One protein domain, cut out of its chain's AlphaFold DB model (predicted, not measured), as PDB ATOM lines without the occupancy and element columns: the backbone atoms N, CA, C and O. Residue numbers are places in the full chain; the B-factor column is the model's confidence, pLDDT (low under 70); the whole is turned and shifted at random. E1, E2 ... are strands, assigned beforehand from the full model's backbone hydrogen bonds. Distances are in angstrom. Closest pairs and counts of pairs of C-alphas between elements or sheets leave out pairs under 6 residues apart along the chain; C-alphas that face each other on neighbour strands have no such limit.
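This is residues 52 to 161 of the 337 residues of the protein "LPXTG-motif cell wall anchor domain protein" of Xylanimonas cellulosilytica (strain DSM 15894 / CECT 5975 / LMG 20990 / XIL07) (UniProt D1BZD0). Picture a sandwich of two antiparallel sheets face to face, a strongly twisted one of E4, E3, E9 and E10 and a smaller one of E1, E2 and E5, their strands crossed at 39 degrees. Beyond one end of this sandwich the small hairpin of E7 and E8, reached by way of the short E6, lengthens the outline. The printed part has 110 residues, with no named helix and ten named strands running E1 to E10 along the chain; the sheets' orders are E4 - E3 - E9 - E10, E1 - E2 - E5 and E7 - E8, all antiparallel. The class is all strand, with 63 of the 110 printed residues in named strands. The whole is compact, with a radius of gyration of the C-alphas of 15.0 A, yet elongated, spanning 54 by 33 by 20 A.

Begin with the largest sheet, where E3, residues 81 to 86, and E9, residues 144 to 150, are the inner strands; look at N 85 and O 148, 2.8 A apart and within hydrogen-bond range. On the other side of E3 from E9 is the edge strand E4, residues 94 to 100, which forms a hairpin with E3; find N 96 and O 84 at 2.8 A. The other edge strand is E10, residues 154 to 160, in a hairpin with E9; here N 147 and O 157 are 2.8 A apart. From edge to edge the strands' lines turn by 65 degrees. Now cross to the second sheet, where E2, residues 65 to 75, is the inner strand between E1, residues 52 to 62, and E5, residues 102 to 106. E1 and E2 are a hairpin, with N 58 and O 69 at 2.9 A; E2 and E5 are antiparallel, with N 70 and O 103 at 2.9 A. The two sheets make a sandwich, two sheets face to face: the parts that face each other are 8.6 A centre to centre, and their best planes are 19 degrees apart. Along E1 and E10 you find 8 pairs of C-alphas within 8 A, the closest being those of Leu 52 and Glu 154 at 5.9 A. E4 and E5 meet only through their link. Farther out, E6, residues 118 to 120, pairs with no named strand, but residues 111 to 112 pair with it, antiparallel. The closest C-alphas of E2 and E6 are those of Val 65 and Ala 118, 5.3 A apart. Last comes the hairpin of E7, residues 124 to 126, and E8, residues 132 to 134, with N 125 and O 133 at 2.9 A; both strands are apart from E1, E2, E3, E4, E5 and E10.

In the largest sheet, find C-alpha 144 at (28.423, 3.669, 59.690); from there E9 runs 19.5 A to C-alpha 150. E10 measures 19.9 A, E4 17.1 A and E3 16.5 A from first to last C-alpha. E1 starts at C-alpha 52 at (39.872, -4.840, 43.321) and runs 27.3 A. E2 runs 32.4 A, and E5 13.7 A. The short strands are E6 at 5.8 A, E7 at 6.6 A and E8 at 6.8 A. E10, the last strand, ends at C-alpha 160 at (31.655, 6.041, 58.987).

Look for the two C-alphas farthest apart at Gly 76 and Asp 129, 54.5 A from each other. The printed part runs from 52 to 161 and has no cut. The link from E5 to E6, with 11 residues, is long. The mean pLDDT of the printed part is 95.7, and no printed residue is under 70.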
ATOM      1  N   LEU A  52      40.404  -6.197  43.164       97.19
ATOM      2  CA  LEU A  52      39.872  -4.840  43.321       97.19
ATOM      3  C   LEU A  52      40.428  -4.241  44.612       97.19
ATOM      4  O   LEU A  52      40.220  -4.801  45.686       97.19
ATOM      5  N   ASP A  53      41.094  -3.099  44.491       96.94
ATOM      6  CA  ASP A  53      41.606  -2.326  45.618       96.94
ATOM      7  C   ASP A  53      40.801  -1.029  45.762       96.94
ATOM      8  O   ASP A  53      40.606  -0.296  44.787       96.94
ATOM      9  N   VAL A  54      40.336  -0.731  46.978       96.31
ATOM     10  CA  VAL A  54      39.679   0.541  47.317       96.31
ATOM     11  C   VAL A  54      40.748   1.493  47.855       96.31
ATOM     12  O   VAL A  54      41.127   1.427  49.021       96.31
ATOM     13  N   ASN A  55      41.275   2.354  46.987       94.62
ATOM     14  CA  ASN A  55      42.406   3.235  47.303       94.62
ATOM     15  C   ASN A  55      41.987   4.487  48.077       94.62
ATOM     16  O   ASN A  55      42.756   5.007  48.882       94.62
ATOM     17  N   VAL A  56      40.790   5.000  47.787       93.44
ATOM     18  CA  VAL A  56      40.184   6.137  48.484       93.44
ATOM     19  C   VAL A  56      38.802   5.703  48.939       93.44
ATOM     20  O   VAL A  56      38.015   5.196  48.140       93.44
ATOM     21  N   LEU A  57      38.534   5.905  50.226       95.62
ATOM     22  CA  LEU A  57      37.242   5.696  50.864       95.62
ATOM     23  C   LEU A  57      37.078   6.785  51.923       95.62
ATOM     24  O   LEU A  57      37.476   6.609  53.075       95.62
ATOM     25  N   GLN A  58      36.591   7.950  51.504       95.50
ATOM     26  CA  GLN A  58      36.558   9.141  52.346       95.50
ATOM     27  C   GLN A  58      35.126   9.659  52.509       95.50
ATOM     28  O   GLN A  58      34.530  10.138  51.542       95.50
ATOM     29  N   PRO A  59      34.561   9.592  53.724       94.81
ATOM     30  CA  PRO A  59      33.339  10.312  54.038       94.81
ATOM     31  C   PRO A  59      33.665  11.805  54.145       94.81
ATOM     32  O   PRO A  59      34.498  12.208  54.960       94.81
ATOM     33  N   ILE A  60      33.022  12.630  53.323       94.31
ATOM     34  CA  ILE A  60      33.254  14.078  53.292       94.31
ATOM     35  C   ILE A  60      31.944  14.840  53.478       94.31
ATOM     36  O   ILE A  60      30.868  14.355  53.131       94.31
ATOM     37  N   CYS A  61      32.046  16.051  54.015       93.50
ATOM     38  CA  CYS A  61      30.962  17.024  54.028       93.50
ATOM     39  C   CYS A  61      31.363  18.191  53.123       93.50
ATOM     40  O   CYS A  61      32.441  18.762  53.306       93.50
ATOM     41  N   ASP A  62      30.511  18.535  52.160       93.94
ATOM     42  CA  ASP A  62      30.699  19.670  51.254       93.94
ATOM     43  C   ASP A  62      29.371  20.424  51.110       93.94
ATOM     44  O   ASP A  62      28.378  19.842  50.681       93.94
ATOM     45  N   GLY A  63      29.336  21.700  51.505       92.88
ATOM     46  CA  GLY A  63      28.122  22.527  51.441       92.88
ATOM     47  C   GLY A  63      26.957  22.018  52.298       92.88
ATOM     48  O   GLY A  63      25.823  22.029  51.839       92.88
ATOM     49  N   ASP A  64      27.245  21.534  53.510       94.31
ATOM     50  CA  ASP A  64      26.295  20.882  54.430       94.31
ATOM     51  C   ASP A  64      25.704  19.558  53.907       94.31
ATOM     52  O   ASP A  64      24.775  18.997  54.488       94.31
ATOM     53  N   VAL A  65      26.263  19.010  52.822       95.81
ATOM     54  CA  VAL A  65      25.814  17.755  52.215       95.81
ATOM     55  C   VAL A  65      26.838  16.644  52.475       95.81
ATOM     56  O   VAL A  65      28.029  16.827  52.192       95.81
ATOM     57  N   PRO A  66      26.414  15.470  52.973       96.75
ATOM     58  CA  PRO A  66      27.288  14.311  53.119       96.75
ATOM     59  C   PRO A  66      27.515  13.599  51.771       96.75
ATOM     60  O   PRO A  66      26.576  13.270  51.040       96.75
ATOM     61  N   TYR A  67      28.777  13.290  51.475       97.50
ATOM     62  CA  TYR A  67      29.190  12.506  50.311       97.50
ATOM     63  C   TYR A  67      30.148  11.381  50.709       97.50
ATOM     64  O   TYR A  67      30.836  11.448  51.731       97.50
ATOM     65  N   LEU A  68      30.243  10.379  49.837       98.25
ATOM     66  CA  LEU A  68      31.351   9.432  49.806       98.25
ATOM     67  C   LEU A  68      32.244   9.747  48.605       98.25
ATOM     68  O   LEU A  68      31.807   9.617  47.460       98.25
ATOM     69  N   GLU A  69      33.486  10.144  48.862       98.44
ATOM     70  CA  GLU A  69      34.543  10.216  47.854       98.44
ATOM     71  C   GLU A  69      35.268   8.868  47.776       98.44
ATOM     72  O   GLU A  69      35.612   8.265  48.798       98.44
ATOM     73  N   TYR A  70      35.477   8.377  46.556       98.56
ATOM     74  CA  TYR A  70      36.055   7.062  46.324       98.56
ATOM     75  C   TYR A  70      36.996   7.028  45.119       98.56
ATOM     76  O   TYR A  70      36.893   7.795  44.155       98.56
ATOM     77  N   ALA A  71      37.908   6.064  45.166       98.25
ATOM     78  CA  ALA A  71      38.733   5.662  44.041       98.25
ATOM     79  C   ALA A  71      39.054   4.179  44.183       98.25
ATOM     80  O   ALA A  71      39.616   3.757  45.194       98.25
ATOM     81  N   VAL A  72      38.727   3.401  43.158       97.94
ATOM     82  CA  VAL A  72      39.015   1.970  43.100       97.94
ATOM     83  C   VAL A  72      39.989   1.665  41.967       97.94
ATOM     84  O   VAL A  72      40.073   2.382  40.970       97.94
ATOM     85  N   THR A  73      40.771   0.603  42.114       97.31
ATOM     86  CA  THR A  73      41.649   0.086  41.061       97.31
ATOM     87  C   THR A  73      41.378  -1.389  40.870       97.31
ATOM     88  O   THR A  73      41.585  -2.190  41.775       97.31
ATOM     89  N   ALA A  74      40.911  -1.742  39.675       95.56
ATOM     90  CA  ALA A  74      40.673  -3.121  39.294       95.56
ATOM     91  C   ALA A  74      41.843  -3.641  38.447       95.56
ATOM     92  O   ALA A  74      42.271  -2.994  37.490       95.56
ATOM     93  N   THR A  75      42.354  -4.823  38.783       95.19
ATOM     94  CA  THR A  75      43.397  -5.523  38.024       95.19
ATOM     95  C   THR A  75      42.820  -6.801  37.430       95.19
ATOM     96  O   THR A  75      42.018  -7.476  38.068       95.19
ATOM     97  N   GLY A  76      43.228  -7.164  36.212       93.19
ATOM     98  CA  GLY A  76      42.781  -8.404  35.565       93.19
ATOM     99  C   GLY A  76      41.379  -8.336  34.947       93.19
ATOM    100  O   GLY A  76      40.829  -9.373  34.589       93.19
ATOM    101  N   THR A  77      40.821  -7.135  34.785       92.94
ATOM    102  CA  THR A  77      39.539  -6.873  34.114       92.94
ATOM    103  C   THR A  77      39.670  -5.698  33.142       92.94
ATOM    104  O   THR A  77      40.571  -4.871  33.280       92.94
ATOM    105  N   THR A  78      38.799  -5.647  32.132       93.75
ATOM    106  CA  THR A  78      38.689  -4.520  31.186       93.75
ATOM    107  C   THR A  78      37.568  -3.552  31.551       93.75
ATOM    108  O   THR A  78      37.337  -2.602  30.809       93.75
ATOM    109  N   ASN A  79      36.841  -3.819  32.639       95.56
ATOM    110  CA  ASN A  79      35.763  -2.958  33.100       95.56
ATOM    111  C   ASN A  79      36.332  -1.639  33.633       95.56
ATOM    112  O   ASN A  79      37.313  -1.626  34.378       95.56
ATOM    113  N   ASP A  80      35.705  -0.540  33.238       96.31
ATOM    114  CA  ASP A  80      36.085   0.833  33.569       96.31
ATOM    115  C   ASP A  80      34.997   1.567  34.371       96.31
ATOM    116  O   ASP A  80      35.113   2.766  34.637       96.31
ATOM    117  N   THR A  81      33.971   0.833  34.803       98.25
ATOM    118  CA  THR A  81      32.905   1.312  35.681       98.25
ATOM    119  C   THR A  81      32.801   0.472  36.949       98.25
ATOM    120  O   THR A  81      33.185  -0.699  36.980       98.25
ATOM    121  N   VAL A  82      32.287   1.089  38.011       98.56
ATOM    122  CA  VAL A  82      32.024   0.465  39.307       98.56
ATOM    123  C   VAL A  82      30.545   0.579  39.651       98.56
ATOM    124  O   VAL A  82      29.907   1.605  39.405       98.56
ATOM    125  N   THR A  83      29.998  -0.482  40.233       98.75
ATOM    126  CA  THR A  83      28.723  -0.437  40.950       98.75
ATOM    127  C   THR A  83      29.009  -0.288  42.437       98.75
ATOM    128  O   THR A  83      29.806  -1.043  42.990       98.75
ATOM    129  N   ILE A  84      28.394   0.709  43.069       98.69
ATOM    130  CA  ILE A  84      28.478   0.949  44.510       98.69
ATOM    131  C   ILE A  84      27.141   0.567  45.130       98.69
ATOM    132  O   ILE A  84      26.113   1.173  44.823       98.69
ATOM    133  N   THR A  85      27.167  -0.407  46.029       98.75
ATOM    134  CA  THR A  85      25.998  -0.907  46.749       98.75
ATOM    135  C   THR A  85      26.142  -0.579  48.229       98.75
ATOM    136  O   THR A  85      27.032  -1.090  48.905       98.75
ATOM    137  N   TRP A  86      25.255   0.270  48.742       98.69
ATOM    138  CA  TRP A  86      25.118   0.540  50.171       98.69
ATOM    139  C   TRP A  86      24.219  -0.537  50.779       98.69
ATOM    140  O   TRP A  86      23.051  -0.647  50.395       98.69
ATOM    141  N   GLN A  87      24.763  -1.333  51.697       98.38
ATOM    142  CA  GLN A  87      24.113  -2.547  52.187       98.38
ATOM    143  C   GLN A  87      23.167  -2.248  53.348       98.38
ATOM    144  O   GLN A  87      23.602  -1.884  54.442       98.38
ATOM    145  N   ASN A  88      21.868  -2.428  53.120       97.50
ATOM    146  CA  ASN A  88      20.845  -2.192  54.125       97.50
ATOM    147  C   ASN A  88      20.624  -3.461  54.966       97.50
ATOM    148  O   ASN A  88      20.083  -4.448  54.463       97.50
ATOM    149  N   PRO A  89      20.950  -3.457  56.271       95.31
ATOM    150  CA  PRO A  89      20.873  -4.661  57.099       95.31
ATOM    151  C   PRO A  89      19.440  -5.162  57.341       95.31
ATOM    152  O   PRO A  89      19.252  -6.309  57.753       95.31
ATOM    153  N   ALA A  90      18.430  -4.315  57.135       93.38
ATOM    154  CA  ALA A  90      17.033  -4.606  57.463       93.38
ATOM    155  C   ALA A  90      16.064  -4.382  56.289       93.38
ATOM    156  O   ALA A  90      14.849  -4.487  56.473       93.38
ATOM    157  N   GLY A  91      16.574  -4.077  55.094       93.62
ATOM    158  CA  GLY A  91      15.759  -3.620  53.974       93.62
ATOM    159  C   GLY A  91      16.412  -3.839  52.616       93.62
ATOM    160  O   GLY A  91      17.196  -4.762  52.427       93.62
ATOM    161  N   SER A  92      16.020  -3.016  51.645       96.75
ATOM    162  CA  SER A  92      16.621  -3.022  50.313       96.75
ATOM    163  C   SER A  92      17.865  -2.146  50.278       96.75
ATOM    164  O   SER A  92      17.860  -1.043  50.830       96.75
ATOM    165  N   ASP A  93      18.894  -2.639  49.596       98.06
ATOM    166  CA  ASP A  93      20.127  -1.904  49.339       98.06
ATOM    167  C   ASP A  93      19.885  -0.697  48.427       98.06
ATOM    168  O   ASP A  93      18.952  -0.674  47.614       98.06
ATOM    169  N   VAL A  94      20.775   0.290  48.524       98.44
ATOM    170  CA  VAL A  94      20.836   1.407  47.576       98.44
ATOM    171  C   VAL A  94      21.986   1.151  46.613       98.44
ATOM    172  O   VAL A  94      23.144   1.107  47.020       98.44
ATOM    173  N   VAL A  95      21.661   0.986  45.331       98.56
ATOM    174  CA  VAL A  95      22.618   0.605  44.283       98.56
ATOM    175  C   VAL A  95      22.830   1.767  43.320       98.56
ATOM    176  O   VAL A  95      21.880   2.272  42.722       98.56
ATOM    177  N   LEU A  96      24.088   2.160  43.142       98.44
ATOM    178  CA  LEU A  96      24.535   3.155  42.176       98.44
ATOM    179  C   LEU A  96      25.414   2.455  41.133       98.44
ATOM    180  O   LEU A  96      26.565   2.124  41.408       98.44
ATOM    181  N   ALA A  97      24.855   2.188  39.955       98.25
ATOM    182  CA  ALA A  97      25.532   1.458  38.884       98.25
ATOM    183  C   ALA A  97      26.242   2.390  37.889       98.25
ATOM    184  O   ALA A  97      25.951   3.586  37.822       98.25
ATOM    185  N   ASP A  98      27.138   1.804  37.090       98.00
ATOM    186  CA  ASP A  98      27.804   2.446  35.948       98.00
ATOM    187  C   ASP A  98      28.559   3.743  36.296       98.00
ATOM    188  O   ASP A  98      28.656   4.672  35.489       98.00
ATOM    189  N   LEU A  99      29.115   3.815  37.507       98.56
ATOM    190  CA  LEU A  99      29.894   4.962  37.953       98.56
ATOM    191  C   LEU A  99      31.346   4.875  37.455       98.56
ATOM    192  O   LEU A  99      31.869   3.774  37.294       98.56
ATOM    193  N   PRO A 100      32.049   6.003  37.248       98.44
ATOM    194  CA  PRO A 100      33.488   5.982  36.983       98.44
ATOM    195  C   PRO A 100      34.266   5.347  38.148       98.44
ATOM    196  O   PRO A 100      33.849   5.458  39.291       98.44
ATOM    197  N   LEU A 101      35.445   4.760  37.906       98.12
ATOM    198  CA  LEU A 101      36.265   4.155  38.980       98.12
ATOM    199  C   LEU A 101      36.759   5.153  40.051       98.12
ATOM    200  O   LEU A 101      37.311   4.743  41.070       98.12
ATOM    201  N   THR A 102      36.587   6.456  39.834       98.56
ATOM    202  CA  THR A 102      36.872   7.505  40.814       98.56
ATOM    203  C   THR A 102      35.820   8.602  40.736       98.56
ATOM    204  O   THR A 102      35.390   8.989  39.647       98.56
ATOM    205  N   GLY A 103      35.411   9.119  41.888       98.12
ATOM    206  CA  GLY A 103      34.465  10.220  41.960       98.12
ATOM    207  C   GLY A 103      33.903  10.410  43.359       98.12
ATOM    208  O   GLY A 103      34.474   9.959  44.350       98.12
ATOM    209  N   ARG A 104      32.750  11.074  43.421       97.81
ATOM    210  CA  ARG A 104      31.961  11.217  44.644       97.81
ATOM    211  C   ARG A 104      30.497  10.915  44.377       97.81
ATOM    212  O   ARG A 104      29.992  11.232  43.299       97.81
ATOM    213  N   VAL A 105      29.825  10.338  45.360       98.38
ATOM    214  CA  VAL A 105      28.382  10.066  45.331       98.38
ATOM    215  C   VAL A 105      27.714  10.649  46.565       98.38
ATOM    216  O   VAL A 105      28.352  10.788  47.610       98.38
ATOM    217  N   LEU A 106      26.436  11.010  46.434       98.12
ATOM    218  CA  LEU A 106      25.625  11.411  47.579       98.12
ATOM    219  C   LEU A 106      25.491  10.245  48.553       98.12
ATOM    220  O   LEU A 106      25.348   9.090  48.143       98.12
ATOM    221  N   TRP A 107      25.512  10.573  49.837       98.12
ATOM    222  CA  TRP A 107      25.136   9.625  50.871       98.12
ATOM    223  C   TRP A 107      23.641   9.270  50.729       98.12
ATOM    224  O   TRP A 107      22.844  10.180  50.485       98.12
ATOM    225  N   PRO A 108      23.216   7.998  50.858       98.19
ATOM    226  CA  PRO A 108      21.803   7.641  50.736       98.19
ATOM    227  C   PRO A 108      20.928   8.432  51.710       98.19
ATOM    228  O   PRO A 108      21.232   8.451  52.896       98.19
ATOM    229  N   GLY A 109      19.870   9.077  51.208       96.56
ATOM    230  CA  GLY A 109      18.992   9.973  51.975       96.56
ATOM    231  C   GLY A 109      19.369  11.456  51.900       96.56
ATOM    232  O   GLY A 109      18.535  12.310  52.167       96.56
ATOM    233  N   ALA A 110      20.584  11.798  51.464       97.38
ATOM    234  CA  ALA A 110      20.960  13.191  51.259       97.38
ATOM    235  C   ALA A 110      20.321  13.757  49.983       97.38
ATOM    236  O   ALA A 110      20.418  13.159  48.905       97.38
ATOM    237  N   VAL A 111      19.726  14.946  50.086       97.06
ATOM    238  CA  VAL A 111      19.138  15.660  48.943       97.06
ATOM    239  C   VAL A 111      19.795  17.022  48.805       97.06
ATOM    240  O   VAL A 111      19.992  17.736  49.784       97.06
ATOM    241  N   VAL A 112      20.110  17.392  47.565       97.12
ATOM    242  CA  VAL A 112      20.755  18.664  47.227       97.12
ATOM    243  C   VAL A 112      19.845  19.481  46.327       97.12
ATOM    244  O   VAL A 112      19.251  18.960  45.380       97.12
ATOM    245  N   GLY A 113      19.740  20.768  46.629       94.62
ATOM    246  CA  GLY A 113      18.992  21.735  45.849       94.62
ATOM    247  C   GLY A 113      19.738  22.218  44.610       94.62
ATOM    248  O   GLY A 113      20.856  21.805  44.294       94.62
ATOM    249  N   ALA A 114      19.096  23.114  43.868       94.25
ATOM    250  CA  ALA A 114      19.595  23.550  42.565       94.25
ATOM    251  C   ALA A 114      20.899  24.362  42.647       94.25
ATOM    252  O   ALA A 114      21.618  24.440  41.650       94.25
ATOM    253  N   ASN A 115      21.207  24.961  43.802       92.25
ATOM    254  CA  ASN A 115      22.408  25.771  44.012       92.25
ATOM    255  C   ASN A 115      23.461  25.053  44.871       92.25
ATOM    256  O   ASN A 115      24.437  25.684  45.272       92.25
ATOM    257  N   GLY A 116      23.296  23.749  45.119       90.88
ATOM    258  CA  GLY A 116      24.213  22.963  45.943       90.88
ATOM    259  C   GLY A 116      23.888  22.964  47.437       90.88
ATOM    260  O   GLY A 116      24.646  22.378  48.201       90.88
ATOM    261  N   GLU A 117      22.793  23.599  47.856       93.44
ATOM    262  CA  GLU A 117      22.337  23.607  49.246       93.44
ATOM    263  C   GLU A 117      21.805  22.237  49.689       93.44
ATOM    264  O   GLU A 117      21.120  21.559  48.920       93.44
ATOM    265  N   ALA A 118      22.071  21.841  50.933       94.94
ATOM    266  CA  ALA A 118      21.447  20.665  51.527       94.94
ATOM    267  C   ALA A 118      19.942  20.900  51.743       94.94
ATOM    268  O   ALA A 118      19.529  21.887  52.354       94.94
ATOM    269  N   LEU A 119      19.123  19.991  51.217       95.00
ATOM    270  CA  LEU A 119      17.670  19.979  51.398       95.00
ATOM    271  C   LEU A 119      17.205  18.847  52.313       95.00
ATOM    272  O   LEU A 119      16.115  18.957  52.868       95.00
ATOM    273  N   ASP A 120      18.002  17.783  52.443       95.31
ATOM    274  CA  ASP A 120      17.686  16.635  53.288       95.31
ATOM    275  C   ASP A 120      18.954  15.905  53.743       95.31
ATOM    276  O   ASP A 120      19.979  15.934  53.046       95.31
ATOM    277  N   TRP A 121      18.872  15.243  54.896       95.38
ATOM    278  CA  TRP A 121      19.966  14.494  55.508       95.38
ATOM    279  C   TRP A 121      19.503  13.084  55.861       95.38
ATOM    280  O   TRP A 121      18.401  12.924  56.373       95.38
ATOM    281  N   PRO A 122      20.364  12.066  55.707       95.44
ATOM    282  CA  PRO A 122      20.014  10.701  56.079       95.44
ATOM    283  C   PRO A 122      19.608  10.615  57.553       95.44
ATOM    284  O   PRO A 122      20.336  11.100  58.426       95.44
ATOM    285  N   GLY A 123      18.490   9.963  57.844       93.31
ATOM    286  CA  GLY A 123      17.995   9.778  59.202       93.31
ATOM    287  C   GLY A 123      17.235  10.970  59.776       93.31
ATOM    288  O   GLY A 123      17.126  11.092  61.000       93.31
ATOM    289  N   TRP A 124      16.747  11.879  58.934       93.88
ATOM    290  CA  TRP A 124      16.047  13.083  59.365       93.88
ATOM    291  C   TRP A 124      14.778  13.300  58.550       93.88
ATOM    292  O   TRP A 124      14.800  13.402  57.336       93.88
ATOM    293  N   THR A 125      13.654  13.476  59.240       93.62
ATOM    294  CA  THR A 125      12.386  13.848  58.607       93.62
ATOM    295  C   THR A 125      12.058  15.307  58.907       93.62
ATOM    296  O   THR A 125      11.969  15.708  60.074       93.62
ATOM    297  N   GLN A 126      11.798  16.101  57.862       93.94
ATOM    298  CA  GLN A 126      11.234  17.440  58.023       93.94
ATOM    299  C   GLN A 126       9.729  17.367  58.305       93.94
ATOM    300  O   GLN A 126       8.943  16.793  57.551       93.94
ATOM    301  N   GLN A 127       9.311  17.996  59.394       93.56
ATOM    302  CA  GLN A 127       7.917  18.144  59.781       93.56
ATOM    303  C   GLN A 127       7.231  19.262  58.990       93.56
ATOM    304  O   GLN A 127       7.859  20.177  58.460       93.56
ATOM    305  N   ALA A 128       5.896  19.242  58.971       93.69
ATOM    306  CA  ALA A 128       5.091  20.243  58.264       93.69
ATOM    307  C   ALA A 128       5.274  21.685  58.786       93.69
ATOM    308  O   ALA A 128       4.948  22.638  58.080       93.69
ATOM    309  N   ASP A 129       5.762  21.852  60.016       91.44
ATOM    310  CA  ASP A 129       6.085  23.152  60.613       91.44
ATOM    311  C   ASP A 129       7.523  23.622  60.313       91.44
ATOM    312  O   ASP A 129       7.925  24.691  60.773       91.44
ATOM    313  N   GLY A 130       8.280  22.850  59.524       90.12
ATOM    314  CA  GLY A 130       9.667  23.120  59.147       90.12
ATOM    315  C   GLY A 130      10.709  22.629  60.154       90.12
ATOM    316  O   GLY A 130      11.901  22.806  59.909       90.12
ATOM    317  N   THR A 131      10.296  22.023  61.273       90.56
ATOM    318  CA  THR A 131      11.230  21.427  62.239       90.56
ATOM    319  C   THR A 131      11.743  20.071  61.765       90.56
ATOM    320  O   THR A 131      11.095  19.395  60.971       90.56
ATOM    321  N   TRP A 132      12.907  19.657  62.260       92.06
ATOM    322  CA  TRP A 132      13.515  18.373  61.923       92.06
ATOM    323  C   TRP A 132      13.450  17.412  63.103       92.06
ATOM    324  O   TRP A 132      13.725  17.793  64.244       92.06
ATOM    325  N   VAL A 133      13.089  16.163  62.824       90.38
ATOM    326  CA  VAL A 133      13.120  15.067  63.797       90.38
ATOM    327  C   VAL A 133      14.012  13.949  63.282       90.38
ATOM    328  O   VAL A 133      14.047  13.691  62.082       90.38
ATOM    329  N   GLU A 134      14.728  13.296  64.190       90.62
ATOM    330  CA  GLU A 134      15.525  12.117  63.855       90.62
ATOM    331  C   GLU A 134      14.593  10.929  63.573       90.62
ATOM    332  O   GLU A 134      13.623  10.710  64.310       90.62
ATOM    333  N   GLY A 135      14.889  10.188  62.510       90.12
ATOM    334  CA  GLY A 135      14.135   9.023  62.068       90.12
ATOM    335  C   GLY A 135      13.611   9.142  60.636       90.12
ATOM    336  O   GLY A 135      12.758   9.993  60.377       90.12
ATOM    337  N   ASP A 136      14.051   8.257  59.740       93.81
ATOM    338  CA  ASP A 136      13.519   8.046  58.379       93.81
ATOM    339  C   ASP A 136      13.931   6.659  57.809       93.81
ATOM    340  O   ASP A 136      14.482   5.806  58.507       93.81
ATOM    341  N   GLU A 137      13.656   6.379  56.532       95.00
ATOM    342  CA  GLU A 137      14.068   5.124  55.883       95.00
ATOM    343  C   GLU A 137      15.588   4.964  55.638       95.00
ATOM    344  O   GLU A 137      16.032   3.876  55.256       95.00
ATOM    345  N   PHE A 138      16.386   6.008  55.858       96.88
ATOM    346  CA  PHE A 138      17.840   6.081  55.703       96.88
ATOM    347  C   PHE A 138      18.593   6.177  57.044       96.88
ATOM    348  O   PHE A 138      19.815   6.296  57.048       96.88
ATOM    349  N   ASP A 139      17.935   6.009  58.195       93.06
ATOM    350  CA  ASP A 139      18.613   5.934  59.505       93.06
ATOM    351  C   ASP A 139      19.765   4.911  59.534       93.06
ATOM    352  O   ASP A 139      20.774   5.102  60.210       93.06
ATOM    353  N   TRP A 140      19.623   3.812  58.787       95.31
ATOM    354  CA  TRP A 140      20.552   2.681  58.779       95.31
ATOM    355  C   TRP A 140      21.927   3.000  58.185       95.31
ATOM    356  O   TRP A 140      22.863   2.234  58.412       95.31
ATOM    357  N   VAL A 141      22.075   4.110  57.450       96.12
ATOM    358  CA  VAL A 141      23.391   4.549  56.963       96.12
ATOM    359  C   VAL A 141      24.170   5.377  57.995       96.12
ATOM    360  O   VAL A 141      25.251   5.891  57.697       96.12
ATOM    361  N   ARG A 142      23.631   5.508  59.215       93.12
ATOM    362  CA  ARG A 142      24.249   6.140  60.388       93.12
ATOM    363  C   ARG A 142      24.331   5.100  61.515       93.12
ATOM    364  O   ARG A 142      23.391   4.338  61.720       93.12
ATOM    365  N   PRO A 143      25.427   5.040  62.290       90.94
ATOM    366  CA  PRO A 143      26.634   5.873  62.242       90.94
ATOM    367  C   PRO A 143      27.696   5.438  61.235       90.94
ATOM    368  O   PRO A 143      28.651   6.166  60.971       90.94
ATOM    369  N   SER A 144      27.543   4.244  60.690       92.94
ATOM    370  CA  SER A 144      28.423   3.669  59.690       92.94
ATOM    371  C   SER A 144      27.634   2.680  58.859       92.94
ATOM    372  O   SER A 144      26.621   2.158  59.321       92.94
ATOM    373  N   VAL A 145      28.130   2.383  57.670       96.81
ATOM    374  CA  VAL A 145      27.454   1.513  56.715       96.81
ATOM    375  C   VAL A 145      28.462   0.694  55.932       96.81
ATOM    376  O   VAL A 145      29.562   1.165  55.639       96.81
ATOM    377  N   ASP A 146      28.076  -0.535  55.604       98.06
ATOM    378  CA  ASP A 146      28.850  -1.399  54.725       98.06
ATOM    379  C   ASP A 146      28.565  -1.044  53.264       98.06
ATOM    380  O   ASP A 146      27.417  -0.958  52.818       98.06
ATOM    381  N   VAL A 147      29.639  -0.806  52.518       98.50
ATOM    382  CA  VAL A 147      29.606  -0.437  51.107       98.50
ATOM    383  C   VAL A 147      30.351  -1.499  50.315       98.50
ATOM    384  O   VAL A 147      31.506  -1.819  50.602       98.50
ATOM    385  N   LEU A 148      29.679  -2.046  49.310       98.56
ATOM    386  CA  LEU A 148      30.214  -3.007  48.357       98.56
ATOM    387  C   LEU A 148      30.532  -2.288  47.041       98.56
ATOM    388  O   LEU A 148      29.685  -1.595  46.481       98.56
ATOM    389  N   PHE A 149      31.753  -2.470  46.551       98.62
ATOM    390  CA  PHE A 149      32.229  -1.992  45.257       98.62
ATOM    391  C   PHE A 149      32.379  -3.182  44.313       98.62
ATOM    392  O   PHE A 149      33.104  -4.124  44.627       98.62
ATOM    393  N   GLU A 150      31.751  -3.125  43.143       98.38
ATOM    394  CA  GLU A 150      31.778  -4.199  42.147       98.38
ATOM    395  C   GLU A 150      32.266  -3.672  40.794       98.38
ATOM    396  O   GLU A 150      31.620  -2.840  40.158       98.38
ATOM    397  N   VAL A 151      33.405  -4.195  40.335       97.31
ATOM    398  CA  VAL A 151      33.950  -3.995  38.976       97.31
ATOM    399  C   VAL A 151      34.076  -5.347  38.250       97.31
ATOM    400  O   VAL A 151      34.433  -5.397  37.077       97.31
ATOM    401  N   ASN A 152      33.766  -6.461  38.931       93.50
ATOM    402  CA  ASN A 152      34.176  -7.828  38.593       93.50
ATOM    403  C   ASN A 152      35.712  -7.912  38.479       93.50
ATOM    404  O   ASN A 152      36.256  -7.940  37.367       93.50
ATOM    405  N   PRO A 153      36.415  -7.864  39.626       95.25
ATOM    406  CA  PRO A 153      36.010  -8.400  40.943       95.25
ATOM    407  C   PRO A 153      35.378  -7.364  41.900       95.25
ATOM    408  O   PRO A 153      35.106  -6.236  41.493       95.25
ATOM    409  N   GLU A 154      35.108  -7.758  43.151       97.50
ATOM    410  CA  GLU A 154      34.415  -6.955  44.175       97.50
ATOM    411  C   GLU A 154      35.246  -6.745  45.456       97.50
ATOM    412  O   GLU A 154      36.171  -7.511  45.736       97.50
ATOM    413  N   ALA A 155      34.909  -5.713  46.233       97.56
ATOM    414  CA  ALA A 155      35.499  -5.406  47.537       97.56
ATOM    415  C   ALA A 155      34.472  -4.709  48.445       97.56
ATOM    416  O   ALA A 155      33.725  -3.848  47.983       97.56
ATOM    417  N   SER A 156      34.458  -5.035  49.739       97.12
ATOM    418  CA  SER A 156      33.580  -4.397  50.731       97.12
ATOM    419  C   SER A 156      34.381  -3.620  51.766       97.12
ATOM    420  O   SER A 156      35.478  -4.032  52.148       97.12
ATOM    421  N   ALA A 157      33.808  -2.528  52.263       95.81
ATOM    422  CA  ALA A 157      34.360  -1.765  53.371       95.81
ATOM    423  C   ALA A 157      33.251  -1.122  54.208       95.81
ATOM    424  O   ALA A 157      32.230  -0.696  53.673       95.81
ATOM    425  N   THR A 158      33.481  -1.003  55.512       95.88
ATOM    426  CA  THR A 158      32.631  -0.203  56.399       95.88
ATOM    427  C   THR A 158      33.116   1.244  56.381       95.88
ATOM    428  O   THR A 158      34.293   1.508  56.632       95.88
ATOM    429  N   VAL A 159      32.215   2.191  56.127       95.00
ATOM    430  CA  VAL A 159      32.510   3.629  56.149       95.00
ATOM    431  C   VAL A 159      31.689   4.329  57.226       95.00
ATOM    432  O   VAL A 159      30.497   4.071  57.384       95.00
ATOM    433  N   ALA A 160      32.331   5.206  57.998       91.94
ATOM    434  CA  ALA A 160      31.655   6.041  58.987       91.94
ATOM    435  C   ALA A 160      30.976   7.239  58.313       91.94
ATOM    436  O   ALA A 160      31.517   7.797  57.362       91.94
ATOM    437  N   TYR A 161      29.821   7.656  58.824       92.44
ATOM    438  CA  TYR A 161      29.144   8.869  58.373       92.44
ATOM    439  C   TYR A 161      30.043  10.108  58.566       92.44
ATOM    440  O   TYR A 161      30.749  10.178  59.579       92.44
TER     441      TYR A 161